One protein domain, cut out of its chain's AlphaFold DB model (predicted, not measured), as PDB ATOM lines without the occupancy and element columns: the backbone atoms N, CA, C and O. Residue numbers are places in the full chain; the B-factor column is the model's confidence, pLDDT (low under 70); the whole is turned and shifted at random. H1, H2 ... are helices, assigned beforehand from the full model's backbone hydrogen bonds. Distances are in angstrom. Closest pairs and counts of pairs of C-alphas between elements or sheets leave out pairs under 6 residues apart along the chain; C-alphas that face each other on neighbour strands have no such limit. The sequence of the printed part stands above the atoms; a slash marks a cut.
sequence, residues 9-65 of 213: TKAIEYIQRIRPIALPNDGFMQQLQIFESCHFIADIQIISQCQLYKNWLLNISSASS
ATOM      1  N   THR A   9      21.267  -3.235  -2.080       94.62
ATOM      2  CA  THR A   9      22.439  -2.475  -1.615       94.62
ATOM      3  C   THR A   9      23.399  -3.328  -0.789       94.62
ATOM      4  O   THR A   9      24.572  -3.446  -1.140       94.62
ATOM      5  N   LYS A  10      22.897  -4.024   0.239       95.88
ATOM      6  CA  LYS A  10      23.709  -4.869   1.128       95.88
ATOM      7  C   LYS A  10      24.401  -6.005   0.374       95.88
ATOM      8  O   LYS A  10      25.540  -6.357   0.674       95.88
ATOM      9  N   ALA A  11      23.717  -6.600  -0.605       95.81
ATOM     10  CA  ALA A  11      24.300  -7.650  -1.430       95.81
ATOM     11  C   ALA A  11      25.457  -7.133  -2.299       95.81
ATOM     12  O   ALA A  11      26.468  -7.824  -2.418       95.81
ATOM     13  N   ILE A  12      25.326  -5.933  -2.872       94.81
ATOM     14  CA  ILE A  12      26.389  -5.312  -3.670       94.81
ATOM     15  C   ILE A  12      27.572  -4.898  -2.796       94.81
ATOM     16  O   ILE A  12      28.699  -5.246  -3.137       94.81
ATOM     17  N   GLU A  13      27.338  -4.270  -1.643       95.25
ATOM     18  CA  GLU A  13      28.398  -3.907  -0.688       95.25
ATOM     19  C   GLU A  13      29.216  -5.131  -0.249       95.25
ATOM     20  O   GLU A  13      30.448  -5.095  -0.207       95.25
ATOM     21  N   TYR A  14      28.540  -6.252   0.024       95.75
ATOM     22  CA  TYR A  14      29.211  -7.503   0.368       95.75
ATOM     23  C   TYR A  14      30.097  -8.017  -0.776       95.75
ATOM     24  O   TYR A  14      31.247  -8.393  -0.547       95.75
ATOM     25  N   ILE A  15      29.584  -8.016  -2.012       95.06
ATOM     26  CA  ILE A  15      30.354  -8.435  -3.192       95.06
ATOM     27  C   ILE A  15      31.546  -7.499  -3.408       95.06
ATOM     28  O   ILE A  15      32.647  -7.979  -3.663       95.06
ATOM     29  N   GLN A  16      31.358  -6.188  -3.254       96.06
ATOM     30  CA  GLN A  16      32.405  -5.182  -3.424       96.06
ATOM     31  C   GLN A  16      33.515  -5.296  -2.377       96.06
ATOM     32  O   GLN A  16      34.679  -5.095  -2.712       96.06
ATOM     33  N   ARG A  17      33.202  -5.712  -1.142       96.19
ATOM     34  CA  ARG A  17      34.222  -6.016  -0.119       96.19
ATOM     35  C   ARG A  17      35.200  -7.105  -0.554       96.19
ATOM     36  O   ARG A  17      36.367  -7.054  -0.182       96.19
ATOM     37  N   ILE A  18      34.717  -8.096  -1.298       96.62
ATOM     38  CA  ILE A  18      35.527  -9.217  -1.796       96.62
ATOM     39  C   ILE A  18      36.136  -8.868  -3.160       96.62
ATOM     40  O   ILE A  18      37.256  -9.263  -3.473       96.62
ATOM     41  N   ARG A  19      35.400  -8.117  -3.982       95.75
ATOM     42  CA  ARG A  19      35.776  -7.735  -5.342       95.75
ATOM     43  C   ARG A  19      35.435  -6.259  -5.599       95.75
ATOM     44  O   ARG A  19      34.380  -5.982  -6.169       95.75
ATOM     45  N   PRO A  20      36.342  -5.320  -5.272       94.38
ATOM     46  CA  PRO A  20      36.072  -3.878  -5.365       94.38
ATOM     47  C   PRO A  20      35.694  -3.379  -6.765       94.38
ATOM     48  O   PRO A  20      34.973  -2.400  -6.899       94.38
ATOM     49  N   ILE A  21      36.129  -4.078  -7.819       94.06
ATOM     50  CA  ILE A  21      35.805  -3.748  -9.218       94.06
ATOM     51  C   ILE A  21      34.370  -4.118  -9.633       94.06
ATOM     52  O   ILE A  21      33.975  -3.860 -10.768       94.06
ATOM     53  N   ALA A  22      33.600  -4.791  -8.774       90.62
ATOM     54  CA  ALA A  22      32.233  -5.182  -9.086       90.62
ATOM     55  C   ALA A  22      31.307  -3.957  -9.055       90.62
ATOM     56  O   ALA A  22      30.844  -3.533  -7.995       90.62
ATOM     57  N   LEU A  23      31.017  -3.410 -10.236       92.25
ATOM     58  CA  LEU A  23      30.093  -2.297 -10.415       92.25
ATOM     59  C   LEU A  23      28.948  -2.720 -11.350       92.25
ATOM     60  O   LEU A  23      29.138  -2.773 -12.568       92.25
ATOM     61  N   PRO A  24      27.773  -3.087 -10.814       92.44
ATOM     62  CA  PRO A  24      26.605  -3.357 -11.644       92.44
ATOM     63  C   PRO A  24      26.161  -2.093 -12.392       92.44
ATOM     64  O   PRO A  24      26.248  -0.990 -11.862       92.44
ATOM     65  N   ASN A  25      25.650  -2.253 -13.615       92.69
ATOM     66  CA  ASN A  25      25.037  -1.138 -14.342       92.69
ATOM     67  C   ASN A  25      23.670  -0.757 -13.739       92.69
ATOM     68  O   ASN A  25      23.021  -1.584 -13.095       92.69
ATOM     69  N   ASP A  26      23.205   0.464 -14.015       88.81
ATOM     70  CA  ASP A  26      21.951   1.006 -13.466       88.81
ATOM     71  C   ASP A  26      20.730   0.128 -13.759       88.81
ATOM     72  O   ASP A  26      19.871  -0.066 -12.898       88.81
ATOM     73  N   GLY A  27      20.664  -0.453 -14.962       86.88
ATOM     74  CA  GLY A  27      19.572  -1.344 -15.354       86.88
ATOM     75  C   GLY A  27      19.544  -2.617 -14.510       86.88
ATOM     76  O   GLY A  27      18.482  -3.041 -14.059       86.88
ATOM     77  N   PHE A  28      20.712  -3.197 -14.236       92.62
ATOM     78  CA  PHE A  28      20.836  -4.345 -13.345       92.62
ATOM     79  C   PHE A  28      20.514  -3.969 -11.894       92.62
ATOM     80  O   PHE A  28      19.817  -4.715 -11.213       92.62
ATOM     81  N   MET A  29      20.928  -2.786 -11.429       93.19
ATOM     82  CA  MET A  29      20.552  -2.293 -10.098       93.19
ATOM     83  C   MET A  29      19.036  -2.156  -9.938       93.19
ATOM     84  O   MET A  29      18.480  -2.619  -8.942       93.19
ATOM     85  N   GLN A  30      18.348  -1.607 -10.940       90.81
ATOM     86  CA  GLN A  30      16.885  -1.519 -10.951       90.81
ATOM     87  C   GLN A  30      16.230  -2.907 -10.939       90.81
ATOM     88  O   GLN A  30      15.267  -3.127 -10.205       90.81
ATOM     89  N   GLN A  31      16.779  -3.878 -11.679       92.38
ATOM     90  CA  GLN A  31      16.310  -5.268 -11.630       92.38
ATOM     91  C   GLN A  31      16.436  -5.871 -10.221       92.38
ATOM     92  O   GLN A  31      15.509  -6.541  -9.769       92.38
ATOM     93  N   LEU A  32      17.533  -5.606  -9.500       94.56
ATOM     94  CA  LEU A  32      17.709  -6.074  -8.120       94.56
ATOM     95  C   LEU A  32      16.712  -5.422  -7.152       94.56
ATOM     96  O   LEU A  32      16.173  -6.113  -6.290       94.56
ATOM     97  N   GLN A  33      16.431  -4.126  -7.306       94.44
ATOM     98  CA  GLN A  33      15.427  -3.415  -6.500       94.44
ATOM     99  C   GLN A  33      14.010  -3.959  -6.731       94.44
ATOM    100  O   GLN A  33      13.243  -4.147  -5.783       94.44
ATOM    101  N   ILE A  34      13.665  -4.261  -7.987       93.31
ATOM    102  CA  ILE A  34      12.395  -4.913  -8.338       93.31
ATOM    103  C   ILE A  34      12.335  -6.309  -7.714       93.31
ATOM    104  O   ILE A  34      11.329  -6.661  -7.103       93.31
ATOM    105  N   PHE A  35      13.414  -7.087  -7.821       94.75
ATOM    106  CA  PHE A  35      13.491  -8.432  -7.255       94.75
ATOM    107  C   PHE A  35      13.340  -8.440  -5.726       94.75
ATOM    108  O   PHE A  35      12.610  -9.268  -5.186       94.75
ATOM    109  N   GLU A  36      13.975  -7.493  -5.033       94.69
ATOM    110  CA  GLU A  36      13.801  -7.258  -3.595       94.69
ATOM    111  C   GLU A  36      12.345  -6.934  -3.245       94.69
ATOM    112  O   GLU A  36      11.766  -7.553  -2.354       94.69
ATOM    113  N   SER A  37      11.724  -6.029  -4.004       93.12
ATOM    114  CA  SER A  37      10.331  -5.611  -3.798       93.12
ATOM    115  C   SER A  37       9.315  -6.713  -4.117       93.12
ATOM    116  O   SER A  37       8.186  -6.669  -3.641       93.12
ATOM    117  N   CYS A  38       9.715  -7.716  -4.900       92.62
ATOM    118  CA  CYS A  38       8.943  -8.930  -5.176       92.62
ATOM    119  C   CYS A  38       9.277 -10.068  -4.195       92.62
ATOM    120  O   CYS A  38       9.117 -11.239  -4.537       92.62
ATOM    121  N   HIS A  39       9.793  -9.746  -3.002       92.81
ATOM    122  CA  HIS A  39      10.172 -10.708  -1.960       92.81
ATOM    123  C   HIS A  39      11.130 -11.805  -2.451       92.81
ATOM    124  O   HIS A  39      11.062 -12.956  -2.022       92.81
ATOM    125  N   PHE A  40      12.048 -11.443  -3.352       93.19
ATOM    126  CA  PHE A  40      13.046 -12.345  -3.931       93.19
ATOM    127  C   PHE A  40      12.443 -13.511  -4.730       93.19
ATOM    128  O   PHE A  40      13.049 -14.586  -4.829       93.19
ATOM    129  N   ILE A  41      11.263 -13.299  -5.315       90.62
ATOM    130  CA  ILE A  41      10.601 -14.254  -6.199       90.62
ATOM    131  C   ILE A  41      10.751 -13.782  -7.647       90.62
ATOM    132  O   ILE A  41      10.323 -12.690  -8.014       90.62
ATOM    133  N   ALA A  42      11.361 -14.624  -8.481       87.19
ATOM    134  CA  ALA A  42      11.586 -14.363  -9.905       87.19
ATOM    135  C   ALA A  42      10.442 -14.911 -10.780       87.19
ATOM    136  O   ALA A  42      10.680 -15.461 -11.853       87.19
ATOM    137  N   ASP A  43       9.204 -14.807 -10.296       86.69
ATOM    138  CA  ASP A  43       8.015 -15.254 -11.019       86.69
ATOM    139  C   ASP A  43       7.374 -14.084 -11.773       86.69
ATOM    140  O   ASP A  43       7.193 -12.993 -11.228       86.69
ATOM    141  N   ILE A  44       7.015 -14.311 -13.037       79.62
ATOM    142  CA  ILE A  44       6.502 -13.255 -13.911       79.62
ATOM    143  C   ILE A  44       5.140 -12.716 -13.469       79.62
ATOM    144  O   ILE A  44       4.872 -11.535 -13.676       79.62
ATOM    145  N   GLN A  45       4.288 -13.536 -12.848       77.50
ATOM    146  CA  GLN A  45       2.985 -13.090 -12.360       77.50
ATOM    147  C   GLN A  45       3.172 -12.131 -11.188       77.50
ATOM    148  O   GLN A  45       2.600 -11.042 -11.200       77.50
ATOM    149  N   ILE A  46       4.053 -12.478 -10.249       82.31
ATOM    150  CA  ILE A  46       4.376 -11.636  -9.089       82.31
ATOM    151  C   ILE A  46       5.073 -10.346  -9.533       82.31
ATOM    152  O   ILE A  46       4.632  -9.250  -9.185       82.31
ATOM    153  N   ILE A  47       6.106 -10.452 -10.373       86.12
ATOM    154  CA  ILE A  47       6.839  -9.285 -10.884       86.12
ATOM    155  C   ILE A  47       5.905  -8.352 -11.662       86.12
ATOM    156  O   ILE A  47       5.992  -7.134 -11.521       86.12
ATOM    157  N   SER A  48       4.967  -8.895 -12.443       77.69
ATOM    158  CA  SER A  48       4.029  -8.074 -13.211       77.69
ATOM    159  C   SER A  48       3.038  -7.288 -12.363       77.69
ATOM    160  O   SER A  48       2.515  -6.285 -12.837       77.69
ATOM    161  N   GLN A  49       2.799  -7.703 -11.119       81.19
ATOM    162  CA  GLN A  49       1.964  -6.967 -10.172       81.19
ATOM    163  C   GLN A  49       2.754  -5.861  -9.456       81.19
ATOM    164  O   GLN A  49       2.156  -4.924  -8.931       81.19
ATOM    165  N   CYS A  50       4.091  -5.913  -9.482       85.50
ATOM    166  CA  CYS A  50       4.955  -4.925  -8.847       85.50
ATOM    167  C   CYS A  50       4.906  -3.569  -9.569       85.50
ATOM    168  O   CYS A  50       5.212  -3.456 -10.760       85.50
ATOM    169  N   GLN A  51       4.602  -2.502  -8.825       83.94
ATOM    170  CA  GLN A  51       4.540  -1.151  -9.384       83.94
ATOM    171  C   GLN A  51       5.909  -0.649  -9.873       83.94
ATOM    172  O   GLN A  51       5.981   0.020 -10.903       83.94
ATOM    173  N   LEU A  52       7.003  -1.002  -9.184       86.44
ATOM    174  CA  LEU A  52       8.357  -0.617  -9.603       86.44
ATOM    175  C   LEU A  52       8.717  -1.204 -10.971       86.44
ATOM    176  O   LEU A  52       9.302  -0.507 -11.794       86.44
ATOM    177  N   TYR A  53       8.307  -2.445 -11.246       85.50
ATOM    178  CA  TYR A  53       8.519  -3.078 -12.547       85.50
ATOM    179  C   TYR A  53       7.747  -2.369 -13.667       85.50
ATOM    180  O   TYR A  53       8.310  -2.086 -14.725       85.50
ATOM    181  N   LYS A  54       6.480  -2.008 -13.424       80.88
ATOM    182  CA  LYS A  54       5.662  -1.257 -14.394       80.88
ATOM    183  C   LYS A  54       6.260   0.117 -14.698       80.88
ATOM    184  O   LYS A  54       6.385   0.486 -15.865       80.88
ATOM    185  N   ASN A  55       6.681   0.844 -13.663       84.12
ATOM    186  CA  ASN A  55       7.320   2.157 -13.802       84.12
ATOM    187  C   ASN A  55       8.662   2.064 -14.546       84.12
ATOM    188  O   ASN A  55       8.978   2.914 -15.376       84.12
ATOM    189  N   TRP A  56       9.442   1.016 -14.277       83.31
ATOM    190  CA  TRP A  56      10.702   0.752 -14.962       83.31
ATOM    191  C   TRP A  56      10.506   0.503 -16.463       83.31
ATOM    192  O   TRP A  56      11.174   1.134 -17.282       83.31
ATOM    193  N   LEU A  57       9.538  -0.342 -16.836       78.94
ATOM    194  CA  LEU A  57       9.191  -0.582 -18.241       78.94
ATOM    195  C   LEU A  57       8.738   0.696 -18.953       78.94
ATOM    196  O   LEU A  57       9.131   0.936 -20.091       78.94
ATOM    197  N   LEU A  58       7.947   1.526 -18.271       71.81
ATOM    198  CA  LEU A  58       7.494   2.820 -18.774       71.81
ATOM    199  C   LEU A  58       8.649   3.777 -19.075       71.81
ATOM    200  O   LEU A  58       8.696   4.366 -20.153       71.81
ATOM    201  N   ASN A  59       9.591   3.902 -18.141       73.50
ATOM    202  CA  ASN A  59      10.748   4.779 -18.290       73.50
ATOM    203  C   ASN A  59      11.660   4.312 -19.434       73.50
ATOM    204  O   ASN A  59      12.090   5.120 -20.254       73.50
ATOM    205  N   ILE A  60      11.872   2.998 -19.568       65.88
ATOM    206  CA  ILE A  60      12.618   2.449 -20.705       65.88
ATOM    207  C   ILE A  60      11.970   2.865 -22.025       65.88
ATOM    208  O   ILE A  60      12.683   3.298 -22.924       65.88
ATOM    209  N   SER A  61      10.646   2.796 -22.159       51.59
ATOM    210  CA  SER A  61       9.955   3.202 -23.391       51.59
ATOM    211  C   SER A  61      10.091   4.692 -23.699       51.59
ATOM    212  O   SER A  61      10.213   5.053 -24.865       51.59
ATOM    213  N   SER A  62      10.127   5.551 -22.677       49.72
ATOM    214  CA  SER A  62      10.385   6.988 -22.836       49.72
ATOM    215  C   SER A  62      11.849   7.292 -23.188       49.72
ATOM    216  O   SER A  62      12.115   8.188 -23.985       49.72
ATOM    217  N   ALA A  63      12.803   6.529 -22.647       45.91
ATOM    218  CA  ALA A  63      14.235   6.679 -22.919       45.91
ATOM    219  C   ALA A  63      14.699   5.979 -24.216       45.91
ATOM    220  O   ALA A  63      15.757   6.301 -24.756       45.91
ATOM    221  N   SER A  64      13.902   5.054 -24.765       44.47
ATOM    222  CA  SER A  64      14.218   4.287 -25.985       44.47
ATOM    223  C   SER A  64      14.125   5.097 -27.285       44.47
ATOM    224  O   SER A  64      14.315   4.537 -28.362       44.47
ATOM    225  N   SER A  65      13.939   6.419 -27.209       42.69
ATOM    226  CA  SER A  65      14.305   7.305 -28.321       42.69
ATOM    227  C   SER A  65      15.829   7.423 -28.512       42.69
ATOM    228  O   SER A  65      16.266   8.077 -29.456       42.69
TER     229      SER A  65
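What this domain is: This is residues 9 to 65 of the 213 residues of the protein "Bm348, isoform d" of Brugia malayi (UniProt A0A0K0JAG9). Two helices, H2 and H4, run side by side in opposite directions, with the short helix H3 set crosswise near the end where H2 finishes and H4 begins. H1 lies off on the other side of H2 from H4, reached through a stretched link, and the whole makes a flat, loosely built layer. The printed part has 57 residues, with four named helices in the order H1, H2, H3, H4 and no named strand; its class is all helix. It is loose, with a radius of gyration of the C-alphas of 13.2 A, and the C-alphas span 34 by 30 by 13 A.

How they stand to each other: Start at Thr 9, where H1, residues 9 to 18, begins; this helix touches no other helix. Look next at H2, residues 26 to 37: H1 and H2 are near each other, with 6 pairs of C-alphas within 10 A. Going on, you reach H3, residues 44 to 49, which is close to H2 but not clearly touching; their closest C-alphas, those of Ile 34 and Ile 47, are 7.5 A apart. The lines of H2 and H3 are about perpendicular, at 83 degrees. Last comes H4, residues 51 to 63, which touches H2 with residues 52 to 56 alone; the closest C-alphas are those of Ile 34 and Tyr 53, 6.0 A apart. H2 and H4 run opposite ways at a shallow tilt of 19 degrees. H3 and H4 are close but not clearly touching, about perpendicular at 90 degrees, with the C-alphas of Ile 47 and Tyr 53 closest at 6.6 A. H1 is apart from H3 and from H4. In the backbones of H2, H3 and H4 every O i to N i+4 pair is within hydrogen-bond range; in H1 it is 5 of 6.

Where its parts are: Find C-alpha 9 at (22.439, -2.475, -1.615); from there H1 runs 14.7 A to C-alpha 18. Find C-alpha 26 at (21.951, 1.006, -13.466), where H2 begins; it runs 16.5 A to C-alpha 37. H3 takes 8.6 A from C-alpha 44 to C-alpha 49. H4, the longest helix with 13 residues, runs 18.4 A from C-alpha 51 to C-alpha 63 at (14.235, 6.679, -22.919).

The domain as a whole: The two C-alphas farthest apart are those of Ile 18 and Ser 65, at 37.8 A. The printed part has no cut. The link from H3 to H4 is tight, with 1 residue; those from H1 to H2 and from H2 to H3 are short, with 7 and 6 residues. The mean pLDDT of the printed part is 85.3, and in the B-factor column you will find residues 60 to 65 under 70.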